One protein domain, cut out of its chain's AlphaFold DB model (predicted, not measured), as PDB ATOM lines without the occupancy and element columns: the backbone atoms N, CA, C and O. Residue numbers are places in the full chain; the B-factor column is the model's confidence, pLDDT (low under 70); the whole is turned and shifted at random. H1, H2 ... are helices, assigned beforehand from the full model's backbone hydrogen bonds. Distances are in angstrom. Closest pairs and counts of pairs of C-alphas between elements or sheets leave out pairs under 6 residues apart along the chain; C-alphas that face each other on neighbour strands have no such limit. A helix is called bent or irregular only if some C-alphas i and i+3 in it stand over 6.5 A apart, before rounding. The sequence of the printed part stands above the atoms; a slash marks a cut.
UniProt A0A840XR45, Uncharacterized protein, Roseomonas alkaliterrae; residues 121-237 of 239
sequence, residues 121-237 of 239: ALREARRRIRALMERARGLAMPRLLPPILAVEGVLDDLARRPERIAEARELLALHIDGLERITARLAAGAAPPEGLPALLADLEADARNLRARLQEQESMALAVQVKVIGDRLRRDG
ATOM      1  N   ALA A 121     195.289 186.423 127.557       84.75
ATOM      2  CA  ALA A 121     195.798 185.057 127.654       84.75
ATOM      3  C   ALA A 121     195.212 184.125 126.577       84.75
ATOM      4  O   ALA A 121     195.927 183.294 126.018       84.75
ATOM      5  N   LEU A 122     193.926 184.285 126.251       88.69
ATOM      6  CA  LEU A 122     193.255 183.464 125.247       88.69
ATOM      7  C   LEU A 122     193.657 183.879 123.830       88.69
ATOM      8  O   LEU A 122     193.966 183.025 122.995       88.69
ATOM      9  N   ARG A 123     193.764 185.193 123.588       89.94
ATOM     10  CA  ARG A 123     194.308 185.725 122.331       89.94
ATOM     11  C   ARG A 123     195.717 185.202 122.066       89.94
ATOM     12  O   ARG A 123     196.005 184.803 120.938       89.94
ATOM     13  N   GLU A 124     196.576 185.170 123.084       91.50
ATOM     14  CA  GLU A 124     197.936 184.644 122.965       91.50
ATOM     15  C   GLU A 124     197.956 183.138 122.680       91.50
ATOM     16  O   GLU A 124     198.572 182.710 121.704       91.50
ATOM     17  N   ALA A 125     197.209 182.335 123.442       91.88
ATOM     18  CA  ALA A 125     197.094 180.897 123.197       91.88
ATOM     19  C   ALA A 125     196.620 180.588 121.762       91.88
ATOM     20  O   ALA A 125     197.174 179.725 121.079       91.88
ATOM     21  N   ARG A 126     195.652 181.359 121.253       92.94
ATOM     22  CA  ARG A 126     195.136 181.222 119.885       92.94
ATOM     23  C   ARG A 126     196.141 181.655 118.816       92.94
ATOM     24  O   ARG A 126     196.104 181.134 117.700       92.94
ATOM     25  N   ARG A 127     197.031 182.613 119.103       94.25
ATOM     26  CA  ARG A 127     198.156 182.940 118.206       94.25
ATOM     27  C   ARG A 127     199.139 181.776 118.127       94.25
ATOM     28  O   ARG A 127     199.506 181.383 117.021       94.25
ATOM     29  N   ARG A 128     199.495 181.191 119.272       94.62
ATOM     30  CA  ARG A 128     200.420 180.050 119.365       94.62
ATOM     31  C   ARG A 128     199.897 178.819 118.622       94.62
ATOM     32  O   ARG A 128     200.607 178.279 117.778       94.62
ATOM     33  N   ILE A 129     198.632 178.444 118.827       94.88
ATOM     34  CA  ILE A 129     197.996 177.315 118.122       94.88
ATOM     35  C   ILE A 129     197.954 177.525 116.603       94.88
ATOM     36  O   ILE A 129     198.284 176.610 115.848       94.88
ATOM     37  N   ARG A 130     197.632 178.736 116.129       94.19
ATOM     38  CA  ARG A 130     197.657 179.037 114.688       94.19
ATOM     39  C   ARG A 130     199.060 178.916 114.098       94.19
ATOM     40  O   ARG A 130     199.228 178.277 113.063       94.19
ATOM     41  N   ALA A 131     200.071 179.462 114.774       93.38
ATOM     42  CA  ALA A 131     201.464 179.324 114.347       93.38
ATOM     43  C   ALA A 131     201.913 177.852 114.313       93.38
ATOM     44  O   ALA A 131     202.641 177.436 113.412       93.38
ATOM     45  N   LEU A 132     201.457 177.053 115.278       93.31
ATOM     46  CA  LEU A 132     201.739 175.627 115.357       93.31
ATOM     47  C   LEU A 132     201.095 174.846 114.201       93.31
ATOM     48  O   LEU A 132     201.757 174.010 113.590       93.31
ATOM     49  N   MET A 133     199.842 175.152 113.862       92.56
ATOM     50  CA  MET A 133     199.132 174.534 112.740       92.56
ATOM     51  C   MET A 133     199.822 174.817 111.400       92.56
ATOM     52  O   MET A 133     200.013 173.898 110.606       92.56
ATOM     53  N   GLU A 134     200.249 176.060 111.164       91.62
ATOM     54  CA  GLU A 134     200.997 176.423 109.953       91.62
ATOM     55  C   GLU A 134     202.336 175.677 109.860       91.62
ATOM     56  O   GLU A 134     202.677 175.128 108.811       91.62
ATOM     57  N   ARG A 135     203.068 175.554 110.976       90.00
ATOM     58  CA  ARG A 135     204.301 174.750 111.025       90.00
ATOM     59  C   ARG A 135     204.035 173.272 110.752       90.00
ATOM     60  O   ARG A 135     204.747 172.671 109.955       90.00
ATOM     61  N   ALA A 136     203.011 172.686 111.369       89.06
ATOM     62  CA  ALA A 136     202.655 171.282 111.169       89.06
ATOM     63  C   ALA A 136     202.291 170.977 109.704       89.06
ATOM     64  O   ALA A 136     202.686 169.935 109.173       89.06
ATOM     65  N   ARG A 137     201.594 171.905 109.030       88.56
ATOM     66  CA  ARG A 137     201.315 171.834 107.586       88.56
ATOM     67  C   ARG A 137     202.599 171.894 106.757       88.56
ATOM     68  O   ARG A 137     202.772 171.065 105.869       88.56
ATOM     69  N   GLY A 138     203.509 172.817 107.078       86.69
ATOM     70  CA  GLY A 138     204.800 172.959 106.392       86.69
ATOM     71  C   GLY A 138     205.719 171.739 106.526       86.69
ATOM     72  O   GLY A 138     206.451 171.422 105.596       86.69
ATOM     73  N   LEU A 139     205.635 171.009 107.643       84.19
ATOM     74  CA  LEU A 139     206.378 169.762 107.869       84.19
ATOM     75  C   LEU A 139     205.756 168.536 107.176       84.19
ATOM     76  O   LEU A 139     206.279 167.435 107.329       84.19
ATOM     77  N   ALA A 140     204.638 168.697 106.452       81.50
ATOM     78  CA  ALA A 140     203.883 167.611 105.819       81.50
ATOM     79  C   ALA A 140     203.553 166.455 106.786       81.50
ATOM     80  O   ALA A 140     203.548 165.283 106.409       81.50
ATOM     81  N   MET A 141     203.275 166.787 108.052       78.19
ATOM     82  CA  MET A 141     203.151 165.812 109.132       78.19
ATOM     83  C   MET A 141     201.708 165.777 109.660       78.19
ATOM     84  O   MET A 141     201.404 166.346 110.711       78.19
ATOM     85  N   PRO A 142     200.781 165.105 108.946       82.81
ATOM     86  CA  PRO A 142     199.341 165.205 109.197       82.81
ATOM     87  C   PRO A 142     198.922 164.704 110.583       82.81
ATOM     88  O   PRO A 142     197.887 165.116 111.095       82.81
ATOM     89  N   ARG A 143     199.740 163.859 111.224       86.19
ATOM     90  CA  ARG A 143     199.474 163.308 112.563       86.19
ATOM     91  C   ARG A 143     199.512 164.347 113.688       86.19
ATOM     92  O   ARG A 143     198.975 164.078 114.752       86.19
ATOM     93  N   LEU A 144     200.125 165.513 113.473       88.50
ATOM     94  CA  LEU A 144     200.134 166.600 114.461       88.50
ATOM     95  C   LEU A 144     198.833 167.413 114.451       88.50
ATOM     96  O   LEU A 144     198.532 168.082 115.433       88.50
ATOM     97  N   LEU A 145     198.050 167.365 113.369       91.81
ATOM     98  CA  LEU A 145     196.845 168.185 113.235       91.81
ATOM     99  C   LEU A 145     195.726 167.810 114.225       91.81
ATOM    100  O   LEU A 145     195.181 168.730 114.830       91.81
ATOM    101  N   PRO A 146     195.381 166.524 114.445       93.38
ATOM    102  CA  PRO A 146     194.299 166.156 115.361       93.38
ATOM    103  C   PRO A 146     194.429 166.715 116.792       93.38
ATOM    104  O   PRO A 146     193.472 167.351 117.243       93.38
ATOM    105  N   PRO A 147     195.575 166.597 117.497       92.25
ATOM    106  CA  PRO A 147     195.707 167.172 118.836       92.25
ATOM    107  C   PRO A 147     195.700 168.708 118.826       92.25
ATOM    108  O   PRO A 147     195.143 169.318 119.737       92.25
ATOM    109  N   ILE A 148     196.241 169.356 117.784       94.00
ATOM    110  CA  ILE A 148     196.189 170.824 117.638       94.00
ATOM    111  C   ILE A 148     194.736 171.303 117.520       94.00
ATOM    112  O   ILE A 148     194.333 172.230 118.221       94.00
ATOM    113  N   LEU A 149     193.938 170.644 116.674       94.00
ATOM    114  CA  LEU A 149     192.518 170.953 116.487       94.00
ATOM    115  C   LEU A 149     191.697 170.668 117.753       94.00
ATOM    116  O   LEU A 149     190.750 171.392 118.056       94.00
ATOM    117  N   ALA A 150     192.060 169.632 118.516       93.62
ATOM    118  CA  ALA A 150     191.414 169.345 119.793       93.62
ATOM    119  C   ALA A 150     191.631 170.487 120.803       93.62
ATOM    120  O   ALA A 150     190.672 170.928 121.437       93.62
ATOM    121  N   VAL A 151     192.858 171.016 120.898       94.00
ATOM    122  CA  VAL A 151     193.178 172.173 121.750       94.00
ATOM    123  C   VAL A 151     192.499 173.452 121.243       94.00
ATOM    124  O   VAL A 151     191.961 174.209 122.050       94.00
ATOM    125  N   GLU A 152     192.445 173.682 119.927       94.19
ATOM    126  CA  GLU A 152     191.698 174.806 119.336       94.19
ATOM    127  C   GLU A 152     190.213 174.773 119.731       94.19
ATOM    128  O   GLU A 152     189.663 175.789 120.155       94.19
ATOM    129  N   GLY A 153     189.591 173.591 119.710       92.75
ATOM    130  CA  GLY A 153     188.207 173.410 120.147       92.75
ATOM    131  C   GLY A 153     187.962 173.773 121.617       92.75
ATOM    132  O   GLY A 153     186.881 174.261 121.945       92.75
ATOM    133  N   VAL A 154     188.948 173.576 122.500       92.50
ATOM    134  CA  VAL A 154     188.875 174.039 123.898       92.50
ATOM    135  C   VAL A 154     188.960 175.567 123.966       92.50
ATOM    136  O   VAL A 154     188.187 176.189 124.694       92.50
ATOM    137  N   LEU A 155     189.868 176.185 123.202       92.25
ATOM    138  CA  LEU A 155     190.007 177.646 123.158       92.25
ATOM    139  C   LEU A 155     188.732 178.324 122.640       92.25
ATOM    140  O   LEU A 155     188.345 179.365 123.163       92.25
ATOM    141  N   ASP A 156     188.052 177.725 121.661       91.62
ATOM    142  CA  ASP A 156     186.770 178.216 121.150       91.62
ATOM    143  C   ASP A 156     185.663 178.189 122.211       91.62
ATOM    144  O   ASP A 156     184.881 179.138 122.320       91.62
ATOM    145  N   ASP A 157     185.605 177.124 123.013       89.69
ATOM    146  CA  ASP A 157     184.625 177.010 124.093       89.69
ATOM    147  C   ASP A 157     184.938 178.013 125.228       89.69
ATOM    148  O   ASP A 157     184.018 178.626 125.774       89.69
ATOM    149  N   LEU A 158     186.219 178.286 125.514       89.19
ATOM    150  CA  LEU A 158     186.646 179.329 126.463       89.19
ATOM    151  C   LEU A 158     186.458 180.758 125.938       89.19
ATOM    152  O   LEU A 158     186.208 181.664 126.727       89.19
ATOM    153  N   ALA A 159     186.526 180.990 124.625       87.69
ATOM    154  CA  ALA A 159     186.265 182.310 124.038       87.69
ATOM    155  C   ALA A 159     184.808 182.733 124.236       87.69
ATOM    156  O   ALA A 159     184.506 183.916 124.391       87.69
ATOM    157  N   ARG A 160     183.901 181.753 124.271       86.00
ATOM    158  CA  ARG A 160     182.493 181.968 124.611       86.00
ATOM    159  C   ARG A 160     182.285 182.184 126.115       86.00
ATOM    160  O   ARG A 160     181.246 182.724 126.483       86.00
ATOM    161  N   ARG A 161     183.232 181.747 126.959       81.50
ATOM    162  CA  ARG A 161     183.146 181.719 128.432       81.50
ATOM    163  C   ARG A 161     184.481 182.028 129.110       81.50
ATOM    164  O   ARG A 161     185.145 181.124 129.636       81.50
ATOM    165  N   PRO A 162     184.897 183.303 129.099       81.69
ATOM    166  CA  PRO A 162     186.192 183.700 129.628       81.69
ATOM    167  C   PRO A 162     186.339 183.452 131.138       81.69
ATOM    168  O   PRO A 162     187.455 183.322 131.633       81.69
ATOM    169  N   GLU A 163     185.238 183.341 131.881       83.38
ATOM    170  CA  GLU A 163     185.231 183.069 133.319       83.38
ATOM    171  C   GLU A 163     185.860 181.717 133.691       83.38
ATOM    172  O   GLU A 163     186.422 181.583 134.775       83.38
ATOM    173  N   ARG A 164     185.844 180.734 132.780       83.94
ATOM    174  CA  ARG A 164     186.406 179.392 133.018       83.94
ATOM    175  C   ARG A 164     187.872 179.251 132.622       83.94
ATOM    176  O   ARG A 164     188.461 178.183 132.770       83.94
ATOM    177  N   ILE A 165     188.491 180.329 132.139       85.31
ATOM    178  CA  ILE A 165     189.901 180.314 131.730       85.31
ATOM    179  C   ILE A 165     190.805 179.899 132.889       85.31
ATOM    180  O   ILE A 165     191.767 179.170 132.661       85.31
ATOM    181  N   ALA A 166     190.503 180.323 134.119       84.62
ATOM    182  CA  ALA A 166     191.322 180.003 135.287       84.62
ATOM    183  C   ALA A 166     191.490 178.487 135.496       84.62
ATOM    184  O   ALA A 166     192.594 178.039 135.794       84.62
ATOM    185  N   GLU A 167     190.430 177.708 135.267       82.44
ATOM    186  CA  GLU A 167     190.414 176.250 135.446       82.44
ATOM    187  C   GLU A 167     191.200 175.517 134.349       82.44
ATOM    188  O   GLU A 167     191.849 174.507 134.606       82.44
ATOM    189  N   ALA A 168     191.167 176.034 133.118       86.56
ATOM    190  CA  ALA A 168     191.786 175.391 131.960       86.56
ATOM    191  C   ALA A 168     193.214 175.882 131.661       86.56
ATOM    192  O   ALA A 168     193.916 175.270 130.857       86.56
ATOM    193  N   ARG A 169     193.658 176.986 132.280       87.31
ATOM    194  CA  ARG A 169     194.899 177.694 131.919       87.31
ATOM    195  C   ARG A 169     196.146 176.821 132.007       87.31
ATOM    196  O   ARG A 169     196.934 176.814 131.069       87.31
ATOM    197  N   GLU A 170     196.344 176.128 133.126       87.44
ATOM    198  CA  GLU A 170     197.558 175.330 133.359       87.44
ATOM    199  C   GLU A 170     197.632 174.138 132.405       87.44
ATOM    200  O   GLU A 170     198.667 173.890 131.788       87.44
ATOM    201  N   LEU A 171     196.501 173.456 132.218       87.88
ATOM    202  CA  LEU A 171     196.400 172.318 131.315       87.88
ATOM    203  C   LEU A 171     196.609 172.740 129.854       87.88
ATOM    204  O   LEU A 171     197.343 172.073 129.125       87.88
ATOM    205  N   LEU A 172     196.027 173.869 129.436       90.19
ATOM    206  CA  LEU A 172     196.232 174.437 128.102       90.19
ATOM    207  C   LEU A 172     197.679 174.858 127.866       90.19
ATOM    208  O   LEU A 172     198.229 174.553 126.810       90.19
ATOM    209  N   ALA A 173     198.304 175.531 128.836       91.31
ATOM    210  CA  ALA A 173     199.710 175.908 128.742       91.31
ATOM    211  C   ALA A 173     200.591 174.666 128.553       91.31
ATOM    212  O   ALA A 173     201.394 174.626 127.623       91.31
ATOM    213  N   LEU A 174     200.361 173.612 129.345       93.44
ATOM    214  CA  LEU A 174     201.083 172.346 129.227       93.44
ATOM    215  C   LEU A 174     200.919 171.699 127.840       93.44
ATOM    216  O   LEU A 174     201.908 171.262 127.251       93.44
ATOM    217  N   HIS A 175     199.696 171.662 127.298       92.06
ATOM    218  CA  HIS A 175     199.424 171.078 125.980       92.06
ATOM    219  C   HIS A 175     200.088 171.876 124.852       92.06
ATOM    220  O   HIS A 175     200.740 171.292 123.984       92.06
ATOM    221  N   ILE A 176     199.961 173.207 124.872       93.31
ATOM    222  CA  ILE A 176     200.565 174.084 123.863       93.31
ATOM    223  C   ILE A 176     202.093 173.966 123.917       93.31
ATOM    224  O   ILE A 176     202.724 173.746 122.883       93.31
ATOM    225  N   ASP A 177     202.690 174.022 125.109       94.62
ATOM    226  CA  ASP A 177     204.139 173.900 125.293       94.62
ATOM    227  C   ASP A 177     204.666 172.516 124.877       94.62
ATOM    228  O   ASP A 177     205.783 172.393 124.364       94.62
ATOM    229  N   GLY A 178     203.889 171.457 125.122       92.00
ATOM    230  CA  GLY A 178     204.214 170.093 124.712       92.00
ATOM    231  C   GLY A 178     204.225 169.947 123.191       92.00
ATOM    232  O   GLY A 178     205.212 169.478 122.616       92.00
ATOM    233  N   LEU A 179     203.166 170.414 122.525       93.31
ATOM    234  CA  LEU A 179     203.057 170.359 121.070       93.31
ATOM    235  C   LEU A 179     204.097 171.248 120.370       93.31
ATOM    236  O   LEU A 179     204.660 170.844 119.350       93.31
ATOM    237  N   GLU A 180     204.403 172.426 120.919       93.94
ATOM    238  CA  GLU A 180     205.470 173.290 120.406       93.94
ATOM    239  C   GLU A 180     206.842 172.623 120.499       93.94
ATOM    240  O   GLU A 180     207.590 172.636 119.521       93.94
ATOM    241  N   ARG A 181     207.162 171.985 121.633       92.62
ATOM    242  CA  ARG A 181     208.423 171.247 121.806       92.62
ATOM    243  C   ARG A 181     208.547 170.083 120.827       92.62
ATOM    244  O   ARG A 181     209.608 169.906 120.227       92.62
ATOM    245  N   ILE A 182     207.479 169.307 120.644       90.62
ATOM    246  CA  ILE A 182     207.432 168.210 119.667       90.62
ATOM    247  C   ILE A 182     207.667 168.756 118.257       90.62
ATOM    248  O   ILE A 182     208.565 168.294 117.555       90.62
ATOM    249  N   THR A 183     206.915 169.785 117.865       91.44
ATOM    250  CA  THR A 183     206.998 170.376 116.524       91.44
ATOM    251  C   THR A 183     208.370 170.988 116.260       91.44
ATOM    252  O   THR A 183     208.916 170.802 115.179       91.44
ATOM    253  N   ALA A 184     208.971 171.660 117.246       90.62
ATOM    254  CA  ALA A 184     210.312 172.227 117.127       90.62
ATOM    255  C   ALA A 184     211.388 171.143 116.941       90.62
ATOM    256  O   ALA A 184     212.249 171.282 116.074       90.62
ATOM    257  N   ARG A 185     211.328 170.041 117.705       89.69
ATOM    258  CA  ARG A 185     212.273 168.917 117.550       89.69
ATOM    259  C   ARG A 185     212.152 168.262 116.178       89.69
ATOM    260  O   ARG A 185     213.167 167.983 115.548       89.69
ATOM    261  N   LEU A 186     210.926 168.048 115.712       88.19
ATOM    262  CA  LEU A 186     210.666 167.459 114.400       88.19
ATOM    263  C   LEU A 186     211.098 168.393 113.264       88.19
ATOM    264  O   LEU A 186     211.715 167.940 112.307       88.19
ATOM    265  N   ALA A 187     210.862 169.702 113.399       87.94
ATOM    266  CA  ALA A 187     211.330 170.702 112.439       87.94
ATOM    267  C   ALA A 187     212.861 170.761 112.333       87.94
ATOM    268  O   ALA A 187     213.390 171.041 111.262       87.94
ATOM    269  N   ALA A 188     213.574 170.460 113.421       89.88
ATOM    270  CA  ALA A 188     215.030 170.339 113.424       89.88
ATOM    271  C   ALA A 188     215.542 169.029 112.783       89.88
ATOM    272  O   ALA A 188     216.742 168.767 112.811       89.88
ATOM    273  N   GLY A 189     214.656 168.194 112.229       85.94
ATOM    274  CA  GLY A 189     215.012 166.928 111.586       85.94
ATOM    275  C   GLY A 189     215.258 165.776 112.562       85.94
ATOM    276  O   GLY A 189     215.828 164.760 112.166       85.94
ATOM    277  N   ALA A 190     214.854 165.901 113.831       87.44
ATOM    278  CA  ALA A 190     214.947 164.783 114.763       87.44
ATOM    279  C   ALA A 190     214.038 163.629 114.312       87.44
ATOM    280  O   ALA A 190     212.885 163.843 113.932       87.44
ATOM    281  N   ALA A 191     214.540 162.398 114.421       84.81
ATOM    282  CA  ALA A 191     213.717 161.217 114.208       84.81
ATOM    283  C   ALA A 191     212.545 161.206 115.215       84.81
ATOM    284  O   ALA A 191     212.762 161.464 116.407       84.81
ATOM    285  N   PRO A 192     211.306 160.930 114.768       83.62
ATOM    286  CA  PRO A 192     210.163 160.848 115.666       83.62
ATOM    287  C   PRO A 192     210.371 159.694 116.658       83.62
ATOM    288  O   PRO A 192     210.679 158.582 116.227       83.62
ATOM    289  N   PRO A 193     210.215 159.920 117.977       84.25
ATOM    290  CA  PRO A 193     210.358 158.845 118.949       84.25
ATOM    291  C   PRO A 193     209.261 157.795 118.745       84.25
ATOM    292  O   PRO A 193     208.137 158.135 118.374       84.25
ATOM    293  N   GLU A 194     209.563 156.527 119.032       85.19
ATOM    294  CA  GLU A 194     208.635 155.405 118.807       85.19
ATOM    295  C   GLU A 194     207.297 155.581 119.548       85.19
ATOM    296  O   GLU A 194     206.243 155.233 119.022       85.19
ATOM    297  N   GLY A 195     207.317 156.213 120.729       88.50
ATOM    298  CA  GLY A 195     206.123 156.529 121.521       88.50
ATOM    299  C   GLY A 195     205.362 157.795 121.100       88.50
ATOM    300  O   GLY A 195     204.330 158.100 121.693       88.50
ATOM    301  N   LEU A 196     205.832 158.548 120.094       89.25
ATOM    302  CA  LEU A 196     205.184 159.794 119.663       89.25
ATOM    303  C   LEU A 196     203.704 159.609 119.281       89.25
ATOM    304  O   LEU A 196     202.897 160.437 119.698       89.25
ATOM    305  N   PRO A 197     203.302 158.572 118.518       89.81
ATOM    306  CA  PRO A 197     201.901 158.409 118.140       89.81
ATOM    307  C   PRO A 197     200.974 158.210 119.342       89.81
ATOM    308  O   PRO A 197     199.885 158.772 119.348       89.81
ATOM    309  N   ALA A 198     201.416 157.455 120.354       90.00
ATOM    310  CA  ALA A 198     200.650 157.246 121.582       90.00
ATOM    311  C   ALA A 198     200.505 158.562 122.358       90.00
ATOM    312  O   ALA A 198     199.395 158.968 122.669       90.00
ATOM    313  N   LEU A 199     201.606 159.302 122.525       91.56
ATOM    314  CA  LEU A 199     201.590 160.607 123.188       91.56
ATOM    315  C   LEU A 199     200.653 161.616 122.503       91.56
ATOM    316  O   LEU A 199     199.954 162.369 123.175       91.56
ATOM    317  N   LEU A 200     200.638 161.664 121.167       92.56
ATOM    318  CA  LEU A 200     199.739 162.557 120.429       92.56
ATOM    319  C   LEU A 200     198.268 162.155 120.598       92.56
ATOM    320  O   LEU A 200     197.418 163.039 120.696       92.56
ATOM    321  N   ALA A 201     197.979 160.853 120.655       91.44
ATOM    322  CA  ALA A 201     196.637 160.349 120.928       91.44
ATOM    323  C   ALA A 201     196.185 160.684 122.359       91.44
ATOM    324  O   ALA A 201     195.041 161.094 122.548       91.44
ATOM    325  N   ASP A 202     197.086 160.591 123.339       93.12
ATOM    326  CA  ASP A 202     196.810 160.960 124.731       93.12
ATOM    327  C   ASP A 202     196.513 162.465 124.855       93.12
ATOM    328  O   ASP A 202     195.492 162.845 125.425       93.12
ATOM    329  N   LEU A 203     197.322 163.329 124.224       91.94
ATOM    330  CA  LEU A 203     197.081 164.782 124.189       91.94
ATOM    331  C   LEU A 203     195.742 165.142 123.523       91.94
ATOM    332  O   LEU A 203     195.047 166.063 123.954       91.94
ATOM    333  N   GLU A 204     195.372 164.435 122.454       94.00
ATOM    334  CA  GLU A 204     194.076 164.606 121.794       94.00
ATOM    335  C   GLU A 204     192.919 164.180 122.708       94.00
ATOM    336  O   GLU A 204     191.918 164.897 122.818       94.00
ATOM    337  N   ALA A 205     193.049 163.026 123.367       93.31
ATOM    338  CA  ALA A 205     192.049 162.499 124.286       93.31
ATOM    339  C   ALA A 205     191.852 163.424 125.493       93.31
ATOM    340  O   ALA A 205     190.713 163.750 125.834       93.31
ATOM    341  N   ASP A 206     192.936 163.918 126.086       92.94
ATOM    342  CA  ASP A 206     192.900 164.835 127.223       92.94
ATOM    343  C   ASP A 206     192.246 166.172 126.862       92.94
ATOM    344  O   ASP A 206     191.364 166.645 127.586       92.94
ATOM    345  N   ALA A 207     192.582 166.748 125.703       91.56
ATOM    346  CA  ALA A 207     191.935 167.965 125.216       91.56
ATOM    347  C   ALA A 207     190.425 167.762 124.972       91.56
ATOM    348  O   ALA A 207     189.610 168.613 125.342       91.56
ATOM    349  N   ARG A 208     190.021 166.615 124.406       93.75
ATOM    350  CA  ARG A 208     188.598 166.269 124.225       93.75
ATOM    351  C   ARG A 208     187.872 166.070 125.551       93.75
ATOM    352  O   ARG A 208     186.752 166.555 125.698       93.75
ATOM    353  N   ASN A 209     188.502 165.406 126.514       93.19
ATOM    354  CA  ASN A 209     187.949 165.198 127.848       93.19
ATOM    355  C   ASN A 209     187.757 166.527 128.584       93.19
ATOM    356  O   ASN A 209     186.706 166.753 129.184       93.19
ATOM    357  N   LEU A 210     188.733 167.435 128.498       91.00
ATOM    358  CA  LEU A 210     188.612 168.787 129.042       91.00
ATOM    359  C   LEU A 210     187.421 169.523 128.419       91.00
ATOM    360  O   LEU A 210     186.600 170.092 129.138       91.00
ATOM    361  N   ARG A 211     187.291 169.463 127.092       91.69
ATOM    362  CA  ARG A 211     186.167 170.068 126.373       91.69
ATOM    363  C   ARG A 211     184.816 169.507 126.826       91.69
ATOM    364  O   ARG A 211     183.903 170.276 127.117       91.69
ATOM    365  N   ALA A 212     184.700 168.183 126.930       91.06
ATOM    366  CA  ALA A 212     183.479 167.520 127.380       91.06
ATOM    367  C   ALA A 212     183.085 167.953 128.801       91.06
ATOM    368  O   ALA A 212     181.927 168.292 129.034       91.06
ATOM    369  N   ARG A 213     184.047 168.045 129.730       88.94
ATOM    370  CA  ARG A 213     183.795 168.526 131.101       88.94
ATOM    371  C   ARG A 213     183.281 169.965 131.127       88.94
ATOM    372  O   ARG A 213     182.338 170.263 131.860       88.94
ATOM    373  N   LEU A 214     183.857 170.852 130.309       87.31
ATOM    374  CA  LEU A 214     183.386 172.237 130.198       87.31
ATOM    375  C   LEU A 214     181.924 172.297 129.707       87.31
ATOM    376  O   LEU A 214     181.124 173.069 130.243       87.31
ATOM    377  N   GLN A 215     181.551 171.450 128.746       87.25
ATOM    378  CA  GLN A 215     180.189 171.374 128.193       87.25
ATOM    379  C   GLN A 215     179.182 170.690 129.139       87.25
ATOM    380  O   GLN A 215     178.011 171.075 129.212       87.25
ATOM    381  N   GLU A 216     179.615 169.698 129.912       86.44
ATOM    382  CA  GLU A 216     178.766 169.015 130.891       86.44
ATOM    383  C   GLU A 216     178.387 169.953 132.044       86.44
ATOM    384  O   GLU A 216     177.209 170.118 132.367       86.44
ATOM    385  N   GLN A 217     179.371 170.665 132.597       80.06
ATOM    386  CA  GLN A 217     179.141 171.687 133.619       80.06
ATOM    387  C   GLN A 217     178.195 172.800 133.132       80.06
ATOM    388  O   GLN A 217     177.441 173.370 133.918       80.06
ATOM    389  N   GLU A 218     178.236 173.145 131.842       76.19
ATOM    390  CA  GLU A 218     177.252 174.043 131.230       76.19
ATOM    391  C   GLU A 218     175.847 173.445 131.270       76.19
ATOM    392  O   GLU A 218     174.922 174.090 131.764       76.19
ATOM    393  N   SER A 219     175.687 172.222 130.774       74.00
ATOM    394  CA  SER A 219     174.385 171.556 130.706       74.00
ATOM    395  C   SER A 219     173.739 171.462 132.093       74.00
ATOM    396  O   SER A 219     172.543 171.714 132.245       74.00
ATOM    397  N   MET A 220     174.546 171.202 133.129       72.19
ATOM    398  CA  MET A 220     174.100 171.221 134.523       72.19
ATOM    399  C   MET A 220     173.662 172.618 134.985       72.19
ATOM    400  O   MET A 220     172.599 172.753 135.593       72.19
ATOM    401  N   ALA A 221     174.439 173.664 134.688       74.56
ATOM    402  CA  ALA A 221     174.095 175.037 135.058       74.56
ATOM    403  C   ALA A 221     172.787 175.506 134.393       74.56
ATOM    404  O   ALA A 221     171.919 176.073 135.062       74.56
ATOM    405  N   LEU A 222     172.604 175.209 133.102       68.25
ATOM    406  CA  LEU A 222     171.357 175.485 132.381       68.25
ATOM    407  C   LEU A 222     170.177 174.702 132.965       68.25
ATOM    408  O   LEU A 222     169.111 175.281 133.166       68.25
ATOM    409  N   ALA A 223     170.355 173.420 133.292       75.69
ATOM    410  CA  ALA A 223     169.302 172.611 133.907       75.69
ATOM    411  C   ALA A 223     168.843 173.193 135.255       75.69
ATOM    412  O   ALA A 223     167.641 173.259 135.527       75.69
ATOM    413  N   VAL A 224     169.779 173.678 136.078       79.00
ATOM    414  CA  VAL A 224     169.459 174.377 137.333       79.00
ATOM    415  C   VAL A 224     168.695 175.672 137.055       79.00
ATOM    416  O   VAL A 224     167.667 175.910 137.687       79.00
ATOM    417  N   GLN A 225     169.136 176.490 136.097       68.12
ATOM    418  CA  GLN A 225     168.468 177.751 135.768       68.12
ATOM    419  C   GLN A 225     167.041 177.532 135.245       68.12
ATOM    420  O   GLN A 225     166.111 178.200 135.699       68.12
ATOM    421  N   VAL A 226     166.842 176.565 134.344       81.38
ATOM    422  CA  VAL A 226     165.517 176.182 133.832       81.38
ATOM    423  C   VAL A 226     164.625 175.684 134.964       81.38
ATOM    424  O   VAL A 226     163.465 176.085 135.045       81.38
ATOM    425  N   LYS A 227     165.163 174.874 135.884       83.44
ATOM    426  CA  LYS A 227     164.424 174.413 137.064       83.44
ATOM    427  C   LYS A 227     164.004 175.580 137.960       83.44
ATOM    428  O   LYS A 227     162.841 175.656 138.334       83.44
ATOM    429  N   VAL A 228     164.909 176.514 138.257       88.19
ATOM    430  CA  VAL A 228     164.604 177.704 139.073       88.19
ATOM    431  C   VAL A 228     163.528 178.568 138.411       88.19
ATOM    432  O   VAL A 228     162.619 179.031 139.098       88.19
ATOM    433  N   ILE A 229     163.586 178.756 137.089       80.44
ATOM    434  CA  ILE A 229     162.556 179.487 136.337       80.44
ATOM    435  C   ILE A 229     161.220 178.737 136.389       80.44
ATOM    436  O   ILE A 229     160.201 179.348 136.689       80.44
ATOM    437  N   GLY A 230     161.211 177.419 136.176       79.19
ATOM    438  CA  GLY A 230     160.002 176.596 136.268       79.19
ATOM    439  C   GLY A 230     159.379 176.589 137.670       79.19
ATOM    440  O   GLY A 230     158.162 176.679 137.815       79.19
ATOM    441  N   ASP A 231     160.199 176.547 138.719       87.38
ATOM    442  CA  ASP A 231     159.744 176.592 140.113       87.38
ATOM    443  C   ASP A 231     159.249 177.986 140.522       87.38
ATOM    444  O   ASP A 231     158.408 178.098 141.416       87.38
ATOM    445  N   ARG A 232     159.748 179.046 139.874       76.25
ATOM    446  CA  ARG A 232     159.235 180.412 140.026       76.25
ATOM    447  C   ARG A 232     157.912 180.594 139.286       76.25
ATOM    448  O   ARG A 232     156.960 181.060 139.895       76.25
ATOM    449  N   LEU A 233     157.810 180.134 138.039       79.06
ATOM    450  CA  LEU A 233     156.567 180.175 137.259       79.06
ATOM    451  C   LEU A 233     155.426 179.408 137.945       79.06
ATOM    452  O   LEU A 233     154.305 179.906 137.990       79.06
ATOM    453  N   ARG A 234     155.718 178.243 138.544       83.69
ATOM    454  CA  ARG A 234     154.743 177.487 139.352       83.69
ATOM    455  C   ARG A 234     154.331 178.214 140.630       83.69
ATOM    456  O   ARG A 234     153.159 178.185 140.984       83.69
ATOM    457  N   ARG A 235     155.268 178.874 141.322       81.06
ATOM    458  CA  ARG A 235     154.960 179.693 142.510       81.06
ATOM    459  C   ARG A 235     154.129 180.930 142.178       81.06
ATOM    460  O   ARG A 235     153.255 181.283 142.959       81.06
ATOM    461  N   ASP A 236     154.374 181.534 141.023       84.88
ATOM    462  CA  ASP A 236     153.684 182.739 140.559       84.88
ATOM    463  C   ASP A 236     152.318 182.418 139.897       84.88
ATOM    464  O   ASP A 236     151.635 183.320 139.421       84.88
ATOM    465  N   GLY A 237     151.888 181.145 139.893       67.56
ATOM    466  CA  GLY A 237     150.564 180.717 139.419       67.56
ATOM    467  C   GLY A 237     150.415 180.622 137.897       67.56
ATOM    468  O   GLY A 237     149.295 180.555 137.396       67.56
TER     469      GLY A 237
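Overview. This is residues 121 to 237 of the 239 residues of an uncharacterized protein of Roseomonas alkaliterrae (UniProt A0A840XR45). Three helices, H1, H2 and H3, run up and down side by side, their centres making a triangle, and the first part of a much longer fourth helix, H4, packs along H2. Beyond this body a lone arm sticks out, residues 216 to 237, of which 216 to 235 belong to H4; it stands free and makes much of the length. The printed part has 117 residues with four named helices in the order H1, H2, H3, H4 and no named strand; the class is all helix. The whole is loose, with a radius of gyration of the C-alphas of 18.7 A and spans of 71 by 27 by 22 A.

Along the chain. H1 runs from residue 121, with its C-alpha at (195.798, 185.057, 127.654), to residue 138, 26.1 A from first to last C-alpha. H2, residues 142 to 159, also measures 26.1 A; it is irregular, but only just, with C-alphas 143 and 146 6.54 A apart. H3, residues 162 to 187, measures 33.1 A; it is irregular, with C-alphas 167 and 170 7.5 A apart, and has a kink of 66 degrees near residue 169. H4, residues 196 to 235, measures 58.7 A, from C-alpha 196 at (205.184, 159.794, 119.663) to C-alpha 235 at (154.960, 179.693, 142.510).

Arrangement. The four helices form a bundle, up and down, each running against the one before it. H2 is the hub, touching the three others. H1 and H2 form a helical hairpin at a shallow tilt of 18 degrees; their closest C-alphas, those of Ala 136 and Leu 144, are 6.3 A apart. H2 and H3 form another, at a shallow tilt of 19 degrees, with the closest C-alphas, those of Leu 158 and Ile 165, 6.3 A apart. H1 and H3 touch and run the same way at a shallow tilt of 26 degrees; the closest C-alphas are those of Leu 132 and Glu 180, at 6.7 A. H4 touches H2 with residues 197 to 214 alone, the same way at a shallow tilt of 25 degrees, with the closest C-alphas, those of Pro 147 and Glu 204, 4.2 A apart. H3 and H4 are close but not clearly touching, the C-alphas of His 175 and Leu 203 being closest at 7.0 A. H1 and H4 are apart. Every O i to N i+4 pair is within hydrogen-bond range in H1 and H4, against 11 of 14 in H2 and 18 of 22 in H3.

Size, cuts and confidence. The two C-alphas farthest apart, those of Gly 189 and Gly 237, are 71.5 A apart. Without the stretch that stands free, the body has 95 residues and spans 40 by 23 by 19 A. The printed part has no cut. The links H1 to H2 and H2 to H3 are tight, and the link H3 to H4, with 8 residues, is short. The mean pLDDT of the printed part is 87.6; residues 222, 225 and 237 are under 70.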